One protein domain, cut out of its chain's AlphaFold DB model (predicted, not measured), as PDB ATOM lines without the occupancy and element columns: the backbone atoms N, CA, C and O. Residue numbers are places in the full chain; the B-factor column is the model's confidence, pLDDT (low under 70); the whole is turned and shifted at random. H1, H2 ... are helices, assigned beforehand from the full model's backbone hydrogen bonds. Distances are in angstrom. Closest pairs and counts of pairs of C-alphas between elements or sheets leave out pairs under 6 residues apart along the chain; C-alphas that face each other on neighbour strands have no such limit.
ATOM      1  N   LYS A   4     -15.257 -48.065 -37.043       79.25
ATOM      2  CA  LYS A   4     -13.863 -48.230 -36.599       79.25
ATOM      3  C   LYS A   4     -13.438 -47.212 -35.533       79.25
ATOM      4  O   LYS A   4     -12.750 -47.604 -34.597       79.25
ATOM      5  N   LYS A   5     -13.856 -45.945 -35.641       85.62
ATOM      6  CA  LYS A   5     -13.503 -44.928 -34.637       85.62
ATOM      7  C   LYS A   5     -14.211 -45.158 -33.302       85.62
ATOM      8  O   LYS A   5     -13.573 -45.108 -32.256       85.62
ATOM      9  N   ASP A   6     -15.474 -45.580 -33.340       90.81
ATOM     10  CA  ASP A   6     -16.222 -45.950 -32.132       90.81
ATOM     11  C   ASP A   6     -15.580 -47.128 -31.382       90.81
ATOM     12  O   ASP A   6     -15.647 -47.177 -30.153       90.81
ATOM     13  N   ARG A   7     -14.901 -48.048 -32.086       94.75
ATOM     14  CA  ARG A   7     -14.157 -49.153 -31.457       94.75
ATOM     15  C   ARG A   7     -12.951 -48.677 -30.645       94.75
ATOM     16  O   ARG A   7     -12.765 -49.197 -29.549       94.75
ATOM     17  N   TYR A   8     -12.174 -47.700 -31.131       96.75
ATOM     18  CA  TYR A   8     -11.057 -47.132 -30.355       96.75
ATOM     19  C   TYR A   8     -11.551 -46.484 -29.064       96.75
ATOM     20  O   TYR A   8     -11.000 -46.731 -27.998       96.75
ATOM     21  N   PHE A   9     -12.630 -45.704 -29.141       97.00
ATOM     22  CA  PHE A   9     -13.210 -45.106 -27.945       97.00
ATOM     23  C   PHE A   9     -13.759 -46.170 -26.985       97.00
ATOM     24  O   PHE A   9     -13.454 -46.151 -25.797       97.00
ATOM     25  N   SER A  10     -14.522 -47.133 -27.507       96.50
ATOM     26  CA  SER A  10     -15.184 -48.158 -26.693       96.50
ATOM     27  C   SER A  10     -14.197 -49.055 -25.949       96.50
ATOM     28  O   SER A  10     -14.447 -49.374 -24.792       96.50
ATOM     29  N   ILE A  11     -13.090 -49.468 -26.580       97.19
ATOM     30  CA  ILE A  11     -12.114 -50.346 -25.919       97.19
ATOM     31  C   ILE A  11     -11.380 -49.627 -24.779       97.19
ATOM     32  O   ILE A  11     -11.121 -50.233 -23.743       97.19
ATOM     33  N   LEU A  12     -11.111 -48.326 -24.931       97.81
ATOM     34  CA  LEU A  12     -10.497 -47.500 -23.889       97.81
ATOM     35  C   LEU A  12     -11.472 -47.206 -22.742       97.81
ATOM     36  O   LEU A  12     -11.086 -47.283 -21.578       97.81
ATOM     37  N   ASP A  13     -12.741 -46.930 -23.062       96.94
ATOM     38  CA  ASP A  13     -13.800 -46.683 -22.073       96.94
ATOM     39  C   ASP A  13     -14.074 -47.948 -21.242       96.94
ATOM     40  O   ASP A  13     -14.065 -47.907 -20.016       96.94
ATOM     41  N   GLN A  14     -14.210 -49.109 -21.896       96.75
ATOM     42  CA  GLN A  14     -14.383 -50.407 -21.225       96.75
ATOM     43  C   GLN A  14     -13.144 -50.828 -20.425       96.75
ATOM     44  O   GLN A  14     -13.270 -51.493 -19.398       96.75
ATOM     45  N   GLY A  15     -11.955 -50.436 -20.890       96.62
ATOM     46  CA  GLY A  15     -10.695 -50.634 -20.183       96.62
ATOM     47  C   GLY A  15     -10.514 -49.727 -18.963       96.62
ATOM     48  O   GLY A  15      -9.576 -49.951 -18.208       96.62
ATOM     49  N   ASN A  16     -11.393 -48.741 -18.735       96.62
ATOM     50  CA  ASN A  16     -11.225 -47.682 -17.728       96.62
ATOM     51  C   ASN A  16      -9.900 -46.917 -17.883       96.62
ATOM     52  O   ASN A  16      -9.212 -46.651 -16.902       96.62
ATOM     53  N   MET A  17      -9.517 -46.600 -19.121       97.94
ATOM     54  CA  MET A  17      -8.240 -45.932 -19.395       97.94
ATOM     55  C   MET A  17      -8.281 -44.422 -19.129       97.94
ATOM     56  O   MET A  17      -7.261 -43.824 -18.809       97.94
ATOM     57  N   PHE A  18      -9.448 -43.783 -19.202       98.00
ATOM     58  CA  PHE A  18      -9.542 -42.341 -18.981       98.00
ATOM     59  C   PHE A  18      -9.408 -41.972 -17.503       98.00
ATOM     60  O   PHE A  18     -10.163 -42.460 -16.663       98.00
ATOM     61  N   GLN A  19      -8.489 -41.050 -17.221       95.88
ATOM     62  CA  GLN A  19      -8.209 -40.566 -15.868       95.88
ATOM     63  C   GLN A  19      -9.407 -39.837 -15.245       95.88
ATOM     64  O   GLN A  19      -9.717 -40.013 -14.068       95.88
ATOM     65  N   ASP A  20     -10.089 -39.018 -16.042       97.31
ATOM     66  CA  ASP A  20     -11.275 -38.275 -15.640       97.31
ATOM     67  C   ASP A  20     -12.161 -37.947 -16.854       97.31
ATOM     68  O   ASP A  20     -11.877 -38.311 -18.002       97.31
ATOM     69  N   SER A  21     -13.273 -37.251 -16.603       97.44
ATOM     70  CA  SER A  21     -14.196 -36.827 -17.656       97.44
ATOM     71  C   SER A  21     -13.579 -35.837 -18.648       97.44
ATOM     72  O   SER A  21     -14.018 -35.797 -19.797       97.44
ATOM     73  N   GLY A  22     -12.591 -35.041 -18.231       98.12
ATOM     74  CA  GLY A  22     -11.898 -34.080 -19.086       98.12
ATOM     75  C   GLY A  22     -11.008 -34.787 -20.101       98.12
ATOM     76  O   GLY A  22     -11.165 -34.567 -21.300       98.12
ATOM     77  N   HIS A  23     -10.162 -35.707 -19.635       98.50
ATOM     78  CA  HIS A  23      -9.341 -36.568 -20.488       98.50
ATOM     79  C   HIS A  23     -10.220 -37.341 -21.485       98.50
ATOM     80  O   HIS A  23      -9.998 -37.302 -22.698       98.50
ATOM     81  N   ARG A  24     -11.305 -37.956 -21.000       98.38
ATOM     82  CA  ARG A  24     -12.277 -38.662 -21.849       98.38
ATOM     83  C   ARG A  24     -12.876 -37.776 -22.945       98.38
ATOM     84  O   ARG A  24     -13.019 -38.224 -24.082       98.38
ATOM     85  N   THR A  25     -13.254 -36.546 -22.601       98.31
ATOM     86  CA  THR A  25     -13.895 -35.608 -23.536       98.31
ATOM     87  C   THR A  25     -12.911 -35.145 -24.602       98.31
ATOM     88  O   THR A  25     -13.200 -35.290 -25.787       98.31
ATOM     89  N   ARG A  26     -11.713 -34.705 -24.202       98.62
ATOM     90  CA  ARG A  26     -10.668 -34.238 -25.124       98.62
ATOM     91  C   ARG A  26     -10.245 -35.315 -26.119       98.62
ATOM     92  O   ARG A  26     -10.165 -35.056 -27.318       98.62
ATOM     93  N   PHE A  27     -10.071 -36.557 -25.665       98.50
ATOM     94  CA  PHE A  27      -9.781 -37.663 -26.579       98.50
ATOM     95  C   PHE A  27     -10.915 -37.890 -27.592       98.50
ATOM     96  O   PHE A  27     -10.658 -38.078 -28.784       98.50
ATOM     97  N   LYS A  28     -12.175 -37.864 -27.135       97.75
ATOM     98  CA  LYS A  28     -13.339 -38.048 -28.010       97.75
ATOM     99  C   LYS A  28     -13.433 -36.949 -29.065       97.75
ATOM    100  O   LYS A  28     -13.699 -37.266 -30.220       97.75
ATOM    101  N   GLU A  29     -13.162 -35.701 -28.694       97.88
ATOM    102  CA  GLU A  29     -13.141 -34.565 -29.618       97.88
ATOM    103  C   GLU A  29     -12.096 -34.749 -30.725       97.88
ATOM    104  O   GLU A  29     -12.432 -34.644 -31.907       97.88
ATOM    105  N   LEU A  30     -10.856 -35.111 -30.374       98.06
ATOM    106  CA  LEU A  30      -9.809 -35.392 -31.366       98.06
ATOM    107  C   LEU A  30     -10.222 -36.526 -32.307       98.06
ATOM    108  O   LEU A  30     -10.083 -36.421 -33.528       98.06
ATOM    109  N   LEU A  31     -10.758 -37.609 -31.748       97.31
ATOM    110  CA  LEU A  31     -11.154 -38.776 -32.521       97.31
ATOM    111  C   LEU A  31     -12.325 -38.468 -33.467       97.31
ATOM    112  O   LEU A  31     -12.317 -38.895 -34.622       97.31
ATOM    113  N   ASP A  32     -13.325 -37.719 -33.008       96.44
ATOM    114  CA  ASP A  32     -14.487 -37.372 -33.822       96.44
ATOM    115  C   ASP A  32     -14.125 -36.443 -34.977       96.44
ATOM    116  O   ASP A  32     -14.642 -36.645 -36.082       96.44
ATOM    117  N   CYS A  33     -13.206 -35.503 -34.742       96.25
ATOM    118  CA  CYS A  33     -12.743 -34.546 -35.739       96.25
ATOM    119  C   CYS A  33     -11.780 -35.162 -36.760       96.25
ATOM    120  O   CYS A  33     -11.919 -34.896 -37.952       96.25
ATOM    121  N   TYR A  34     -10.817 -35.982 -36.327       97.00
ATOM    122  CA  TYR A  34      -9.655 -36.317 -37.160       97.00
ATOM    123  C   TYR A  34      -9.555 -37.789 -37.589       97.00
ATOM    124  O   TYR A  34      -8.751 -38.100 -38.467       97.00
ATOM    125  N   ALA A  35     -10.373 -38.707 -37.055       96.00
ATOM    126  CA  ALA A  35     -10.259 -40.135 -37.393       96.00
ATOM    127  C   ALA A  35     -10.604 -40.488 -38.851       96.00
ATOM    128  O   ALA A  35     -10.220 -41.552 -39.335       96.00
ATOM    129  N   ASP A  36     -11.332 -39.609 -39.543       94.75
ATOM    130  CA  ASP A  36     -11.741 -39.802 -40.936       94.75
ATOM    131  C   ASP A  36     -10.726 -39.210 -41.943       94.75
ATOM    132  O   ASP A  36     -10.922 -39.317 -43.156       94.75
ATOM    133  N   PHE A  37      -9.631 -38.600 -41.468       95.81
ATOM    134  CA  PHE A  37      -8.599 -38.025 -42.333       95.81
ATOM    135  C   PHE A  37      -7.610 -39.080 -42.860       95.81
ATOM    136  O   PHE A  37      -7.317 -40.058 -42.169       95.81
ATOM    137  N   PRO A  38      -7.017 -38.879 -44.058       95.69
ATOM    138  CA  PRO A  38      -6.115 -39.858 -44.677       95.69
ATOM    139  C   PRO A  38      -4.853 -40.173 -43.865       95.69
ATOM    140  O   PRO A  38      -4.317 -41.271 -43.977       95.69
ATOM    141  N   PHE A  39      -4.384 -39.226 -43.050       96.25
ATOM    142  CA  PHE A  39      -3.219 -39.403 -42.182       96.25
ATOM    143  C   PHE A  39      -3.513 -40.202 -40.904       96.25
ATOM    144  O   PHE A  39      -2.589 -40.468 -40.135       96.25
ATOM    145  N   PHE A  40      -4.773 -40.559 -40.626       97.00
ATOM    146  CA  PHE A  40      -5.127 -41.219 -39.374       97.00
ATOM    147  C   PHE A  40      -4.596 -42.656 -39.311       97.00
ATOM    148  O   PHE A  40      -4.874 -43.502 -40.164       97.00
ATOM    149  N   THR A  41      -3.855 -42.954 -38.246       96.75
ATOM    150  CA  THR A  41      -3.251 -44.265 -37.984       96.75
ATOM    151  C   THR A  41      -3.469 -44.683 -36.529       96.75
ATOM    152  O   THR A  41      -3.869 -43.876 -35.689       96.75
ATOM    153  N   LYS A  42      -3.170 -45.949 -36.199       96.94
ATOM    154  CA  LYS A  42      -3.126 -46.398 -34.795       96.94
ATOM    155  C   LYS A  42      -2.118 -45.588 -33.981       96.94
ATOM    156  O   LYS A  42      -2.439 -45.185 -32.872       96.94
ATOM    157  N   GLY A  43      -0.944 -45.305 -34.553       97.81
ATOM    158  CA  GLY A  43       0.075 -44.452 -33.934       97.81
ATOM    159  C   GLY A  43      -0.468 -43.070 -33.584       97.81
ATOM    160  O   GLY A  43      -0.336 -42.625 -32.447       97.81
ATOM    161  N   LEU A  44      -1.190 -42.437 -34.514       98.00
ATOM    162  CA  LEU A  44      -1.827 -41.149 -34.246       98.00
ATOM    163  C   LEU A  44      -2.911 -41.242 -33.168       98.00
ATOM    164  O   LEU A  44      -2.983 -40.379 -32.303       98.00
ATOM    165  N   CYS A  45      -3.723 -42.301 -33.177       98.31
ATOM    166  CA  CYS A  45      -4.730 -42.527 -32.141       98.31
ATOM    167  C   CYS A  45      -4.104 -42.628 -30.738       98.31
ATOM    168  O   CYS A  45      -4.669 -42.109 -29.778       98.31
ATOM    169  N   LYS A  46      -2.927 -43.258 -30.619       98.56
ATOM    170  CA  LYS A  46      -2.162 -43.320 -29.361       98.56
ATOM    171  C   LYS A  46      -1.660 -41.935 -28.941       98.56
ATOM    172  O   LYS A  46      -1.757 -41.587 -27.770       98.56
ATOM    173  N   CYS A  47      -1.191 -41.127 -29.894       98.50
ATOM    174  CA  CYS A  47      -0.773 -39.749 -29.623       98.50
ATOM    175  C   CYS A  47      -1.945 -38.866 -29.183       98.50
ATOM    176  O   CYS A  47      -1.792 -38.101 -28.242       98.50
ATOM    177  N   MET A  48      -3.121 -39.010 -29.808       98.50
ATOM    178  CA  MET A  48      -4.348 -38.308 -29.407       98.50
ATOM    179  C   MET A  48      -4.775 -38.649 -27.985       98.50
ATOM    180  O   MET A  48      -5.227 -37.777 -27.252       98.50
ATOM    181  N   TYR A  49      -4.648 -39.919 -27.594       98.62
ATOM    182  CA  TYR A  49      -4.905 -40.337 -26.220       98.62
ATOM    183  C   TYR A  49      -3.903 -39.691 -25.255       98.62
ATOM    184  O   TYR A  49      -4.308 -39.069 -24.282       98.62
ATOM    185  N   LEU A  50      -2.605 -39.775 -25.561       98.44
ATOM    186  CA  LEU A  50      -1.549 -39.202 -24.727       98.44
ATOM    187  C   LEU A  50      -1.695 -37.680 -24.563       98.44
ATOM    188  O   LEU A  50      -1.631 -37.178 -23.448       98.44
ATOM    189  N   SER A  51      -1.941 -36.944 -25.649       98.31
ATOM    190  CA  SER A  51      -2.107 -35.488 -25.599       98.31
ATOM    191  C   SER A  51      -3.393 -35.059 -24.899       98.31
ATOM    192  O   SER A  51      -3.503 -33.934 -24.431       98.31
ATOM    193  N   ALA A  52      -4.396 -35.936 -24.840       98.38
ATOM    194  CA  ALA A  52      -5.629 -35.683 -24.112       98.38
ATOM    195  C   ALA A  52      -5.454 -35.835 -22.590       98.38
ATOM    196  O   ALA A  52      -6.448 -35.816 -21.870       98.38
ATOM    197  N   TRP A  53      -4.226 -35.933 -22.071       97.81
ATOM    198  CA  TRP A  53      -3.980 -35.970 -20.632       97.81
ATOM    199  C   TRP A  53      -4.241 -34.627 -19.942       97.81
ATOM    200  O   TRP A  53      -4.964 -34.587 -18.950       97.81
ATOM    201  N   ASP A  54      -3.807 -33.513 -20.535       97.19
ATOM    202  CA  ASP A  54      -4.021 -32.143 -20.027       97.19
ATOM    203  C   ASP A  54      -4.279 -31.123 -21.154       97.19
ATOM    204  O   ASP A  54      -4.136 -31.424 -22.344       97.19
ATOM    205  N   ASP A  55      -4.756 -29.935 -20.788       97.25
ATOM    206  CA  ASP A  55      -5.182 -28.928 -21.762       97.25
ATOM    207  C   ASP A  55      -4.021 -28.404 -22.623       97.25
ATOM    208  O   ASP A  55      -4.238 -28.075 -23.790       97.25
ATOM    209  N   GLU A  56      -2.802 -28.353 -22.081       96.38
ATOM    210  CA  GLU A  56      -1.619 -27.848 -22.780       96.38
ATOM    211  C   GLU A  56      -1.255 -28.762 -23.954       96.38
ATOM    212  O   GLU A  56      -1.262 -28.329 -25.111       96.38
ATOM    213  N   HIS A  57      -1.049 -30.050 -23.681       97.12
ATOM    214  CA  HIS A  57      -0.739 -31.034 -24.714       97.12
ATOM    215  C   HIS A  57      -1.895 -31.211 -25.703       97.12
ATOM    216  O   HIS A  57      -1.665 -31.417 -26.901       97.12
ATOM    217  N   PHE A  58      -3.139 -31.089 -25.236       98.25
ATOM    218  CA  PHE A  58      -4.311 -31.132 -26.103       98.25
ATOM    219  C   PHE A  58      -4.314 -29.979 -27.108       98.25
ATOM    220  O   PHE A  58      -4.530 -30.219 -28.297       98.25
ATOM    221  N   CYS A  59      -4.038 -28.749 -26.661       98.00
ATOM    222  CA  CYS A  59      -3.979 -27.584 -27.544       98.00
ATOM    223  C   CYS A  59      -2.862 -27.726 -28.584       98.00
ATOM    224  O   CYS A  59      -3.107 -27.484 -29.766       98.00
ATOM    225  N   ILE A  60      -1.679 -28.192 -28.166       97.00
ATOM    226  CA  ILE A  60      -0.544 -28.436 -29.070       97.00
ATOM    227  C   ILE A  60      -0.928 -29.446 -30.155       97.00
ATOM    228  O   ILE A  60      -0.720 -29.194 -31.345       97.00
ATOM    229  N   LEU A  61      -1.515 -30.589 -29.781       97.81
ATOM    230  CA  LEU A  61      -1.892 -31.585 -30.780       97.81
ATOM    231  C   LEU A  61      -3.006 -31.074 -31.702       97.81
ATOM    232  O   LEU A  61      -2.965 -31.324 -32.907       97.81
ATOM    233  N   LEU A  62      -3.993 -30.363 -31.155       97.69
ATOM    234  CA  LEU A  62      -5.096 -29.802 -31.930       97.69
ATOM    235  C   LEU A  62      -4.595 -28.825 -33.003       97.69
ATOM    236  O   LEU A  62      -5.074 -28.866 -34.139       97.69
ATOM    237  N   GLU A  63      -3.612 -27.988 -32.672       97.44
ATOM    238  CA  GLU A  63      -2.963 -27.083 -33.625       97.44
ATOM    239  C   GLU A  63      -2.263 -27.867 -34.744       97.44
ATOM    240  O   GLU A  63      -2.554 -27.654 -35.923       97.44
ATOM    241  N   ILE A  64      -1.443 -28.865 -34.394       96.81
ATOM    242  CA  ILE A  64      -0.732 -29.706 -35.373       96.81
ATOM    243  C   ILE A  64      -1.710 -30.423 -36.315       96.81
ATOM    244  O   ILE A  64      -1.504 -30.455 -37.529       96.81
ATOM    245  N   LEU A  65      -2.785 -30.999 -35.777       97.50
ATOM    246  CA  LEU A  65      -3.794 -31.700 -36.571       97.50
ATOM    247  C   LEU A  65      -4.580 -30.752 -37.478       97.50
ATOM    248  O   LEU A  65      -4.931 -31.122 -38.602       97.50
ATOM    249  N   THR A  66      -4.843 -29.533 -37.010       96.62
ATOM    250  CA  THR A  66      -5.476 -28.485 -37.814       96.62
ATOM    251  C   THR A  66      -4.592 -28.116 -39.001       96.62
ATOM    252  O   THR A  66      -5.071 -28.160 -40.137       96.62
ATOM    253  N   ASP A  67      -3.300 -27.869 -38.781       96.06
ATOM    254  CA  ASP A  67      -2.336 -27.596 -39.854       96.06
ATOM    255  C   ASP A  67      -2.294 -28.730 -40.883       96.06
ATOM    256  O   ASP A  67      -2.479 -28.496 -42.079       96.06
ATOM    257  N   MET A  68      -2.140 -29.974 -40.419       96.19
ATOM    258  CA  MET A  68      -2.102 -31.156 -41.287       96.19
ATOM    259  C   MET A  68      -3.390 -31.311 -42.107       96.19
ATOM    260  O   MET A  68      -3.351 -31.681 -43.284       96.19
ATOM    261  N   SER A  69      -4.548 -31.015 -41.506       95.12
ATOM    262  CA  SER A  69      -5.841 -31.062 -42.192       95.12
ATOM    263  C   SER A  69      -5.952 -30.011 -43.303       95.12
ATOM    264  O   SER A  69      -6.407 -30.329 -44.406       95.12
ATOM    265  N   LEU A  70      -5.483 -28.783 -43.050       95.06
ATOM    266  CA  LEU A  70      -5.477 -27.682 -44.016       95.06
ATOM    267  C   LEU A  70      -4.461 -27.924 -45.138       95.06
ATOM    268  O   LEU A  70      -4.772 -27.685 -46.308       95.06
ATOM    269  N   GLY A  71      -3.287 -28.458 -44.791       93.31
ATOM    270  CA  GLY A  71      -2.238 -28.879 -45.722       93.31
ATOM    271  C   GLY A  71      -2.614 -30.093 -46.577       93.31
ATOM    272  O   GLY A  71      -1.971 -30.348 -47.593       93.31
ATOM    273  N   ARG A  72      -3.704 -30.797 -46.227       92.12
ATOM    274  CA  ARG A  72      -4.161 -32.046 -46.865       92.12
ATOM    275  C   ARG A  72      -3.105 -33.147 -46.808       92.12
ATOM    276  O   ARG A  72      -2.934 -33.909 -47.763       92.12
ATOM    277  N   GLU A  73      -2.417 -33.227 -45.676       93.56
ATOM    278  CA  GLU A  73      -1.431 -34.265 -45.429       93.56
ATOM    279  C   GLU A  73      -2.065 -35.661 -45.497       93.56
ATOM    280  O   GLU A  73      -3.259 -35.865 -45.259       93.56
ATOM    281  N   THR A  74      -1.252 -36.654 -45.845       93.06
ATOM    282  CA  THR A  74      -1.696 -38.056 -45.972       93.06
ATOM    283  C   THR A  74      -0.969 -38.999 -45.023       93.06
ATOM    284  O   THR A  74      -1.225 -40.199 -45.019       93.06
ATOM    285  N   ASN A  75      -0.056 -38.469 -44.210       94.56
ATOM    286  CA  ASN A  75       0.718 -39.207 -43.221       94.56
ATOM    287  C   ASN A  75       1.119 -38.278 -42.060       94.56
ATOM    288  O   ASN A  75       0.863 -37.080 -42.099       94.56
ATOM    289  N   THR A  76       1.752 -38.835 -41.029       94.94
ATOM    290  CA  THR A  76       2.111 -38.136 -39.782       94.94
ATOM    291  C   THR A  76       3.555 -37.627 -39.745       94.94
ATOM    292  O   THR A  76       4.069 -37.316 -38.673       94.94
ATOM    293  N   ARG A  77       4.248 -37.541 -40.891       93.38
ATOM    294  CA  ARG A  77       5.666 -37.150 -40.927       93.38
ATOM    295  C   ARG A  77       5.896 -35.748 -40.371       93.38
ATOM    296  O   ARG A  77       6.864 -35.550 -39.645       93.38
ATOM    297  N   GLU A  78       5.027 -34.795 -40.703       91.44
ATOM    298  CA  GLU A  78       5.132 -33.423 -40.193       91.44
ATOM    299  C   GLU A  78       4.987 -33.388 -38.668       91.44
ATOM    300  O   GLU A  78       5.840 -32.825 -37.985       91.44
ATOM    301  N   MET A  79       3.970 -34.070 -38.130       94.88
ATOM    302  CA  MET A  79       3.774 -34.200 -36.686       94.88
ATOM    303  C   MET A  79       4.994 -34.812 -35.998       94.88
ATOM    304  O   MET A  79       5.424 -34.289 -34.976       94.88
ATOM    305  N   ARG A  80       5.587 -35.871 -36.564       96.06
ATOM    306  CA  ARG A  80       6.792 -36.485 -35.991       96.06
ATOM    307  C   ARG A  80       7.952 -35.491 -35.918       96.06
ATOM    308  O   ARG A  80       8.670 -35.461 -34.927       96.06
ATOM    309  N   VAL A  81       8.168 -34.697 -36.969       94.56
ATOM    310  CA  VAL A  81       9.256 -33.702 -36.993       94.56
ATOM    311  C   VAL A  81       9.006 -32.605 -35.957       94.56
ATOM    312  O   VAL A  81       9.929 -32.254 -35.228       94.56
ATOM    313  N   LYS A  82       7.765 -32.109 -35.846       92.88
ATOM    314  CA  LYS A  82       7.379 -31.143 -34.805       92.88
ATOM    315  C   LYS A  82       7.575 -31.730 -33.400       92.88
ATOM    316  O   LYS A  82       8.140 -31.064 -32.544       92.88
ATOM    317  N   GLY A  83       7.179 -32.985 -33.182       92.69
ATOM    318  CA  GLY A  83       7.361 -33.684 -31.908       92.69
ATOM    319  C   GLY A  83       8.829 -33.863 -31.516       92.69
ATOM    320  O   GLY A  83       9.164 -33.722 -30.347       92.69
ATOM    321  N   GLU A  84       9.719 -34.125 -32.481       93.62
ATOM    322  CA  GLU A  84      11.169 -34.195 -32.231       93.62
ATOM    323  C   GLU A  84      11.726 -32.838 -31.784       93.62
ATOM    324  O   GLU A  84      12.417 -32.769 -30.774       93.62
ATOM    325  N   ALA A  85      11.369 -31.760 -32.488       94.25
ATOM    326  CA  ALA A  85      11.800 -30.412 -32.124       94.25
ATOM    327  C   ALA A  85      11.295 -30.012 -30.726       94.25
ATOM    328  O   ALA A  85      12.070 -29.526 -29.908       94.25
ATOM    329  N   LEU A  86      10.022 -30.296 -30.422       93.25
ATOM    330  CA  LEU A  86       9.446 -30.045 -29.099       93.25
ATOM    331  C   LEU A  86      10.160 -30.840 -28.006       93.25
ATOM    332  O   LEU A  86      10.395 -30.297 -26.931       93.25
ATOM    333  N   ALA A  87      10.535 -32.097 -28.270       92.38
ATOM    334  CA  ALA A  87      11.324 -32.884 -27.331       92.38
ATOM    335  C   ALA A  87      12.683 -32.219 -27.067       92.38
ATOM    336  O   ALA A  87      13.044 -32.018 -25.913       92.38
ATOM    337  N   GLU A  88      13.425 -31.829 -28.105       92.62
ATOM    338  CA  GLU A  88      14.743 -31.192 -27.957       92.62
ATOM    339  C   GLU A  88      14.707 -29.879 -27.149       92.62
ATOM    340  O   GLU A  88      15.685 -29.539 -26.481       92.62
ATOM    341  N   GLU A  89      13.577 -29.169 -27.166       93.00
ATOM    342  CA  GLU A  89      13.350 -27.956 -26.374       93.00
ATOM    343  C   GLU A  89      13.047 -28.238 -24.889       93.00
ATOM    344  O   GLU A  89      13.225 -27.354 -24.046       93.00
ATOM    345  N   GLN A  90      12.627 -29.458 -24.532       89.94
ATOM    346  CA  GLN A  90      12.342 -29.805 -23.142       89.94
ATOM    347  C   GLN A  90      13.626 -30.045 -22.344       89.94
ATOM    348  O   GLN A  90      14.456 -30.900 -22.653       89.94
ATOM    349  N   HIS A  91      13.748 -29.333 -21.226       87.56
ATOM    350  CA  HIS A  91      14.814 -29.534 -20.236       87.56
ATOM    351  C   HIS A  91      14.319 -30.250 -18.969       87.56
ATOM    352  O   HIS A  91      15.040 -30.333 -17.974       87.56
ATOM    353  N   ASN A  92      13.079 -30.738 -18.990       90.88
ATOM    354  CA  ASN A  92      12.420 -31.439 -17.893       90.88
ATOM    355  C   ASN A  92      11.924 -32.824 -18.361       90.88
ATOM    356  O   ASN A  92      12.230 -33.284 -19.460       90.88
ATOM    357  N   ALA A  93      11.155 -33.505 -17.511       92.25
ATOM    358  CA  ALA A  93      10.666 -34.848 -17.799       92.25
ATOM    359  C   ALA A  93       9.580 -34.926 -18.895       92.25
ATOM    360  O   ALA A  93       9.340 -36.030 -19.386       92.25
ATOM    361  N   GLU A  94       8.988 -33.808 -19.338       93.88
ATOM    362  CA  GLU A  94       8.066 -33.780 -20.493       93.88
ATOM    363  C   GLU A  94       8.748 -34.256 -21.777       93.88
ATOM    364  O   GLU A  94       8.105 -34.809 -22.667       93.88
ATOM    365  N   TYR A  95      10.080 -34.152 -21.841       94.56
ATOM    366  CA  TYR A  95      10.900 -34.780 -22.875       94.56
ATOM    367  C   TYR A  95      10.456 -36.219 -23.189       94.56
ATOM    368  O   TYR A  95      10.296 -36.598 -24.349       94.56
ATOM    369  N   TYR A  96      10.201 -37.020 -22.150       95.56
ATOM    370  CA  TYR A  96       9.832 -38.426 -22.299       95.56
ATOM    371  C   TYR A  96       8.416 -38.618 -22.863       95.56
ATOM    372  O   TYR A  96       8.162 -39.612 -23.544       95.56
ATOM    373  N   VAL A  97       7.512 -37.663 -22.634       96.38
ATOM    374  CA  VAL A  97       6.156 -37.660 -23.203       96.38
ATOM    375  C   VAL A  97       6.227 -37.432 -24.715       96.38
ATOM    376  O   VAL A  97       5.641 -38.199 -25.484       96.38
ATOM    377  N   TYR A  98       7.025 -36.459 -25.165       96.50
ATOM    378  CA  TYR A  98       7.245 -36.224 -26.596       96.50
ATOM    379  C   TYR A  98       7.967 -37.391 -27.278       96.50
ATOM    380  O   TYR A  98       7.572 -37.804 -28.371       96.50
ATOM    381  N   GLN A  99       8.963 -37.996 -26.623       96.44
ATOM    382  CA  GLN A  99       9.614 -39.195 -27.154       96.44
ATOM    383  C   GLN A  99       8.642 -40.368 -27.321       96.44
ATOM    384  O   GLN A  99       8.692 -41.061 -28.338       96.44
ATOM    385  N   LEU A 100       7.753 -40.589 -26.348       97.50
ATOM    386  CA  LEU A 100       6.722 -41.620 -26.443       97.50
ATOM    387  C   LEU A 100       5.770 -41.348 -27.616       97.50
ATOM    388  O   LEU A 100       5.460 -42.263 -28.377       97.50
ATOM    389  N   SER A 101       5.347 -40.092 -27.793       97.38
ATOM    390  CA  SER A 101       4.523 -39.667 -28.931       97.38
ATOM    391  C   SER A 101       5.200 -40.000 -30.268       97.38
ATOM    392  O   SER A 101       4.616 -40.679 -31.113       97.38
ATOM    393  N   ASN A 102       6.476 -39.643 -30.435       97.19
ATOM    394  CA  ASN A 102       7.231 -39.981 -31.645       97.19
ATOM    395  C   ASN A 102       7.368 -41.497 -31.845       97.19
ATOM    396  O   ASN A 102       7.144 -41.989 -32.951       97.19
ATOM    397  N   ALA A 103       7.649 -42.254 -30.781       97.38
ATOM    398  CA  ALA A 103       7.720 -43.711 -30.853       97.38
ATOM    399  C   ALA A 103       6.388 -44.334 -31.310       97.38
ATOM    400  O   ALA A 103       6.387 -45.275 -32.107       97.38
ATOM    401  N   PHE A 104       5.246 -43.787 -30.879       98.06
ATOM    402  CA  PHE A 104       3.936 -44.217 -31.367       98.06
ATOM    403  C   PHE A 104       3.737 -43.949 -32.859       98.06
ATOM    404  O   PHE A 104       3.193 -44.812 -33.552       98.06
ATOM    405  N   LEU A 105       4.172 -42.791 -33.364       97.19
ATOM    406  CA  LEU A 105       4.089 -42.461 -34.791       97.19
ATOM    407  C   LEU A 105       4.976 -43.372 -35.648       97.19
ATOM    408  O   LEU A 105       4.555 -43.783 -36.730       97.19
ATOM    409  N   ASP A 106       6.155 -43.727 -35.143       96.19
ATOM    410  CA  ASP A 106       7.116 -44.606 -35.818       96.19
ATOM    411  C   ASP A 106       6.794 -46.103 -35.649       96.19
ATOM    412  O   ASP A 106       7.475 -46.959 -36.218       96.19
ATOM    413  N   ASN A 107       5.747 -46.439 -34.884       94.25
ATOM    414  CA  ASN A 107       5.403 -47.810 -34.500       94.25
ATOM    415  C   ASN A 107       6.597 -48.556 -33.863       94.25
ATOM    416  O   ASN A 107       6.839 -49.736 -34.132       94.25
ATOM    417  N   ALA A 108       7.355 -47.840 -33.033       94.12
ATOM    418  CA  ALA A 108       8.521 -48.336 -32.323       94.12
ATOM    419  C   ALA A 108       8.174 -48.690 -30.870       94.12
ATOM    420  O   ALA A 108       7.314 -48.068 -30.243       94.12
ATOM    421  N   SER A 109       8.872 -49.680 -30.314       90.69
ATOM    422  CA  SER A 109       8.805 -49.964 -28.879       90.69
ATOM    423  C   SER A 109       9.438 -48.820 -28.093       90.69
ATOM    424  O   SER A 109      10.523 -48.354 -28.442       90.69
ATOM    425  N   TYR A 110       8.790 -48.411 -27.004       92.06
ATOM    426  CA  TYR A 110       9.299 -47.379 -26.112       92.06
ATOM    427  C   TYR A 110       9.552 -47.943 -24.717       92.06
ATOM    428  O   TYR A 110       8.691 -48.599 -24.130       92.06
ATOM    429  N   HIS A 111      10.731 -47.649 -24.178       88.12
ATOM    430  CA  HIS A 111      11.102 -47.970 -22.810       88.12
ATOM    431  C   HIS A 111      11.735 -46.741 -22.172       88.12
ATOM    432  O   HIS A 111      12.597 -46.097 -22.768       88.12
ATOM    433  N   LEU A 112      11.310 -46.435 -20.946       87.25
ATOM    434  CA  LEU A 112      11.930 -45.375 -20.162       87.25
ATOM    435  C   LEU A 112      13.407 -45.711 -19.901       87.25
ATOM    436  O   LEU A 112      13.698 -46.863 -19.567       87.25
ATOM    437  N   PRO A 113      14.330 -44.738 -19.998       85.31
ATOM    438  CA  PRO A 113      15.736 -44.991 -19.713       85.31
ATOM    439  C   PRO A 113      15.944 -45.457 -18.270       85.31
ATOM    440  O   PRO A 113      15.362 -44.910 -17.327       85.31
ATOM    441  N   GLU A 114      16.807 -46.456 -18.088       80.50
ATOM    442  CA  GLU A 114      17.201 -46.913 -16.757       80.50
ATOM    443  C   GLU A 114      17.920 -45.785 -16.002       80.50
ATOM    444  O   GLU A 114      18.825 -45.140 -16.526       80.50
ATOM    445  N   GLY A 115      17.503 -45.532 -14.760       78.88
ATOM    446  CA  GLY A 115      18.107 -44.502 -13.908       78.88
ATOM    447  C   GLY A 115      17.651 -43.064 -14.179       78.88
ATOM    448  O   GLY A 115      18.129 -42.163 -13.497       78.88
ATOM    449  N   ALA A 116      16.722 -42.828 -15.111       83.75
ATOM    450  CA  ALA A 116      16.146 -41.499 -15.301       83.75
ATOM    451  C   ALA A 116      15.304 -41.068 -14.083       83.75
ATOM    452  O   ALA A 116      14.378 -41.773 -13.656       83.75
ATOM    453  N   GLU A 117      15.599 -39.881 -13.549       86.38
ATOM    454  CA  GLU A 117      14.820 -39.237 -12.488       86.38
ATOM    455  C   GLU A 117      13.545 -38.623 -13.073       86.38
ATOM    456  O   GLU A 117      13.465 -37.442 -13.395       86.38
ATOM    457  N   ILE A 118      12.535 -39.474 -13.249       91.19
ATOM    458  CA  ILE A 118      11.235 -39.085 -13.800       91.19
ATOM    459  C   ILE A 118      10.257 -38.874 -12.644       91.19
ATOM    460  O   ILE A 118      10.057 -39.816 -11.862       91.19
ATOM    461  N   PRO A 119       9.616 -37.692 -12.541       94.31
ATOM    462  CA  PRO A 119       8.576 -37.437 -11.557       94.31
ATOM    463  C   PRO A 119       7.483 -38.519 -11.589       94.31
ATOM    464  O   PRO A 119       7.140 -39.011 -12.669       94.31
ATOM    465  N   PRO A 120       6.902 -38.891 -10.431       93.75
ATOM    466  CA  PRO A 120       5.871 -39.928 -10.367       93.75
ATOM    467  C   PRO A 120       4.677 -39.665 -11.289       93.75
ATOM    468  O   PRO A 120       4.134 -40.608 -11.855       93.75
ATOM    469  N   GLU A 121       4.311 -38.396 -11.466       94.00
ATOM    470  CA  GLU A 121       3.241 -37.961 -12.363       94.00
ATOM    471  C   GLU A 121       3.546 -38.310 -13.823       94.00
ATOM    472  O   GLU A 121       2.819 -39.098 -14.416       94.00
ATOM    473  N   ILE A 122       4.675 -37.854 -14.372       95.19
ATOM    474  CA  ILE A 122       5.079 -38.173 -15.753       95.19
ATOM    475  C   ILE A 122       5.206 -39.684 -15.968       95.19
ATOM    476  O   ILE A 122       4.773 -40.226 -16.986       95.19
ATOM    477  N   ARG A 123       5.750 -40.406 -14.982       94.88
ATOM    478  CA  ARG A 123       5.832 -41.870 -15.038       94.88
ATOM    479  C   ARG A 123       4.444 -42.511 -15.109       94.88
ATOM    480  O   ARG A 123       4.270 -43.496 -15.826       94.88
ATOM    481  N   HIS A 124       3.477 -41.972 -14.372       95.50
ATOM    482  CA  HIS A 124       2.097 -42.434 -14.399       95.50
ATOM    483  C   HIS A 124       1.448 -42.177 -15.766       95.50
ATOM    484  O   HIS A 124       0.908 -43.121 -16.341       95.50
ATOM    485  N   ILE A 125       1.608 -40.974 -16.329       96.69
ATOM    486  CA  ILE A 125       1.128 -40.613 -17.677       96.69
ATOM    487  C   ILE A 125       1.649 -41.608 -18.718       96.69
ATOM    488  O   ILE A 125       0.873 -42.227 -19.448       96.69
ATOM    489  N   ILE A 126       2.967 -41.823 -18.739       96.44
ATOM    490  CA  ILE A 126       3.631 -42.731 -19.685       96.44
ATOM    491  C   ILE A 126       3.124 -44.166 -19.519       96.44
ATOM    492  O   ILE A 126       2.816 -44.832 -20.507       96.44
ATOM    493  N   SER A 127       2.988 -44.646 -18.280       95.81
ATOM    494  CA  SER A 127       2.472 -45.990 -18.009       95.81
ATOM    495  C   SER A 127       1.036 -46.168 -18.510       95.81
ATOM    496  O   SER A 127       0.737 -47.178 -19.148       95.81
ATOM    497  N   CYS A 128       0.152 -45.204 -18.247       97.19
ATOM    498  CA  CYS A 128      -1.236 -45.246 -18.706       97.19
ATOM    499  C   CYS A 128      -1.330 -45.184 -20.235       97.19
ATOM    500  O   CYS A 128      -2.117 -45.913 -20.834       97.19
ATOM    501  N   ALA A 129      -0.503 -44.364 -20.884       97.81
ATOM    502  CA  ALA A 129      -0.455 -44.276 -22.340       97.81
ATOM    503  C   ALA A 129       0.044 -45.569 -23.000       97.81
ATOM    504  O   ALA A 129      -0.507 -45.980 -24.019       97.81
ATOM    505  N   LEU A 130       1.033 -46.249 -22.411       97.69
ATOM    506  CA  LEU A 130       1.494 -47.555 -22.893       97.69
ATOM    507  C   LEU A 130       0.401 -48.630 -22.764       97.69
ATOM    508  O   LEU A 130       0.164 -49.371 -23.715       97.69
ATOM    509  N   GLN A 131      -0.326 -48.667 -21.645       97.62
ATOM    510  CA  GLN A 131      -1.458 -49.588 -21.460       97.62
ATOM    511  C   GLN A 131      -2.596 -49.314 -22.454       97.62
ATOM    512  O   GLN A 131      -3.125 -50.233 -23.080       97.62
ATOM    513  N   ALA A 132      -2.948 -48.044 -22.656       98.12
ATOM    514  CA  ALA A 132      -3.933 -47.652 -23.658       98.12
ATOM    515  C   ALA A 132      -3.480 -48.020 -25.080       98.12
ATOM    516  O   ALA A 132      -4.292 -48.466 -25.893       98.12
ATOM    517  N   ALA A 133      -2.184 -47.890 -25.381       97.81
ATOM    518  CA  ALA A 133      -1.622 -48.269 -26.672       97.81
ATOM    519  C   ALA A 133      -1.797 -49.764 -26.973       97.81
ATOM    520  O   ALA A 133      -2.172 -50.103 -28.097       97.81
ATOM    521  N   GLU A 134      -1.613 -50.638 -25.978       97.25
ATOM    522  CA  GLU A 134      -1.860 -52.080 -26.114       97.25
ATOM    523  C   GLU A 134      -3.324 -52.393 -26.455       97.25
ATOM    524  O   GLU A 134      -3.599 -53.307 -27.237       97.25
ATOM    525  N   LEU A 135      -4.280 -51.637 -25.904       97.69
ATOM    526  CA  LEU A 135      -5.699 -51.775 -26.245       97.69
ATOM    527  C   LEU A 135      -5.996 -51.245 -27.654       97.69
ATOM    528  O   LEU A 135      -6.675 -51.910 -28.436       97.69
ATOM    529  N   ILE A 136      -5.454 -50.082 -28.022       97.31
ATOM    530  CA  ILE A 136      -5.612 -49.494 -29.364       97.31
ATOM    531  C   ILE A 136      -5.090 -50.447 -30.451       97.31
ATOM    532  O   ILE A 136      -5.683 -50.555 -31.529       97.31
ATOM    533  N   ASP A 137      -4.015 -51.185 -30.172       96.44
ATOM    534  CA  ASP A 137      -3.450 -52.147 -31.116       96.44
ATOM    535  C   ASP A 137      -4.377 -53.330 -31.426       96.44
ATOM    536  O   ASP A 137      -4.279 -53.898 -32.517       96.44
ATOM    537  N   GLN A 138      -5.350 -53.631 -30.562       94.62
ATOM    538  CA  GLN A 138      -6.323 -54.717 -30.745       94.62
ATOM    539  C   GLN A 138      -7.501 -54.356 -31.673       94.62
ATOM    540  O   GLN A 138      -8.276 -55.237 -32.062       94.62
TER     541      GLN A 138
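What this domain is: This is residues 4 to 138 of the 139 residues of an uncharacterized protein of Schaedlerella arabinosiphila (UniProt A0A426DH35). The short helix H3 is the core, and the other six helices form a ring round it in the order H1, H2, H4, H5, H6, H7 and back to H1. H2, H4, H6 and H7 pack on H3, H1 is near it and H5 is farther out; the ring is only loosely joined from H1 to H2, H2 to H4 and H4 to H5. The printed part has 135 residues, with seven named helices, H1 to H7 along the chain, and no named strand; its class is all helix, and H2 to H7 make a bundle, helices packed together, partly aligned and partly crossed. It is compact, with a radius of gyration of the C-alphas of 14.0 A, and rounded, spanning 40 by 34 by 26 A.

How they stand to each other: H7, residues 120 to 137, is the longest helix. It touches the hub H3, residues 42 to 51, at a shallow tilt of 28 degrees, opposite ways; the closest C-alphas, of Lys 46 and Ala 133, are 5.7 A apart. With residues 122 to 126 alone it touches H6, residues 94 to 105, the same way at a shallow tilt of 8 degrees, closest at the C-alphas of Val 97 and Ile 126, 6.7 A. With residues 132 to 136 alone it touches H1, residues 4 to 14, at a steep tilt of 49 degrees, the C-alphas of Tyr 8 and Ile 136 being closest at 6.0 A. H3 also touches H6, the C-alphas of Gly 43 and Leu 105 being closest at 4.6 A. H5, residues 77 to 89, and H6 form a hairpin at a shallow tilt of 17 degrees, closest at the C-alphas of Ala 87 and Tyr 95, 4.9 A. H2, residues 21 to 34, touches H3 with residues 27 to 31 alone, closest at the C-alphas of Phe 27 and Tyr 49, 5.6 A. H4, residues 55 to 71, only just touches H2, with 3 pairs of C-alphas within 8 A, closest at Arg 26 and Phe 58, 7.1 A. H1 and H5 are apart. Every O i to N i+4 pair is within hydrogen-bond range in H2, H3, H4, H5, H6 and H7, and 6 of 7 are in H1.

Where its parts are: H7 is 25.8 A from first to last C-alpha, and C-alpha 137 is at (-3.450, -52.147, -31.116). H4 is 24.1 A long, H2 20.0 A, H5 18.9 A, H6 17.2 A, H1 15.5 A and H3 14.3 A. H1 begins at C-alpha 4, at (-13.863, -48.230, -36.599).

The domain as a whole: The two C-alphas farthest apart, of Leu 70 and Gly 115, are 41.8 A from each other. The link from H6 to H7, residues 106 to 119, is long. The printed part has no cut, its mean pLDDT is 95.2, and no printed residue is under 70.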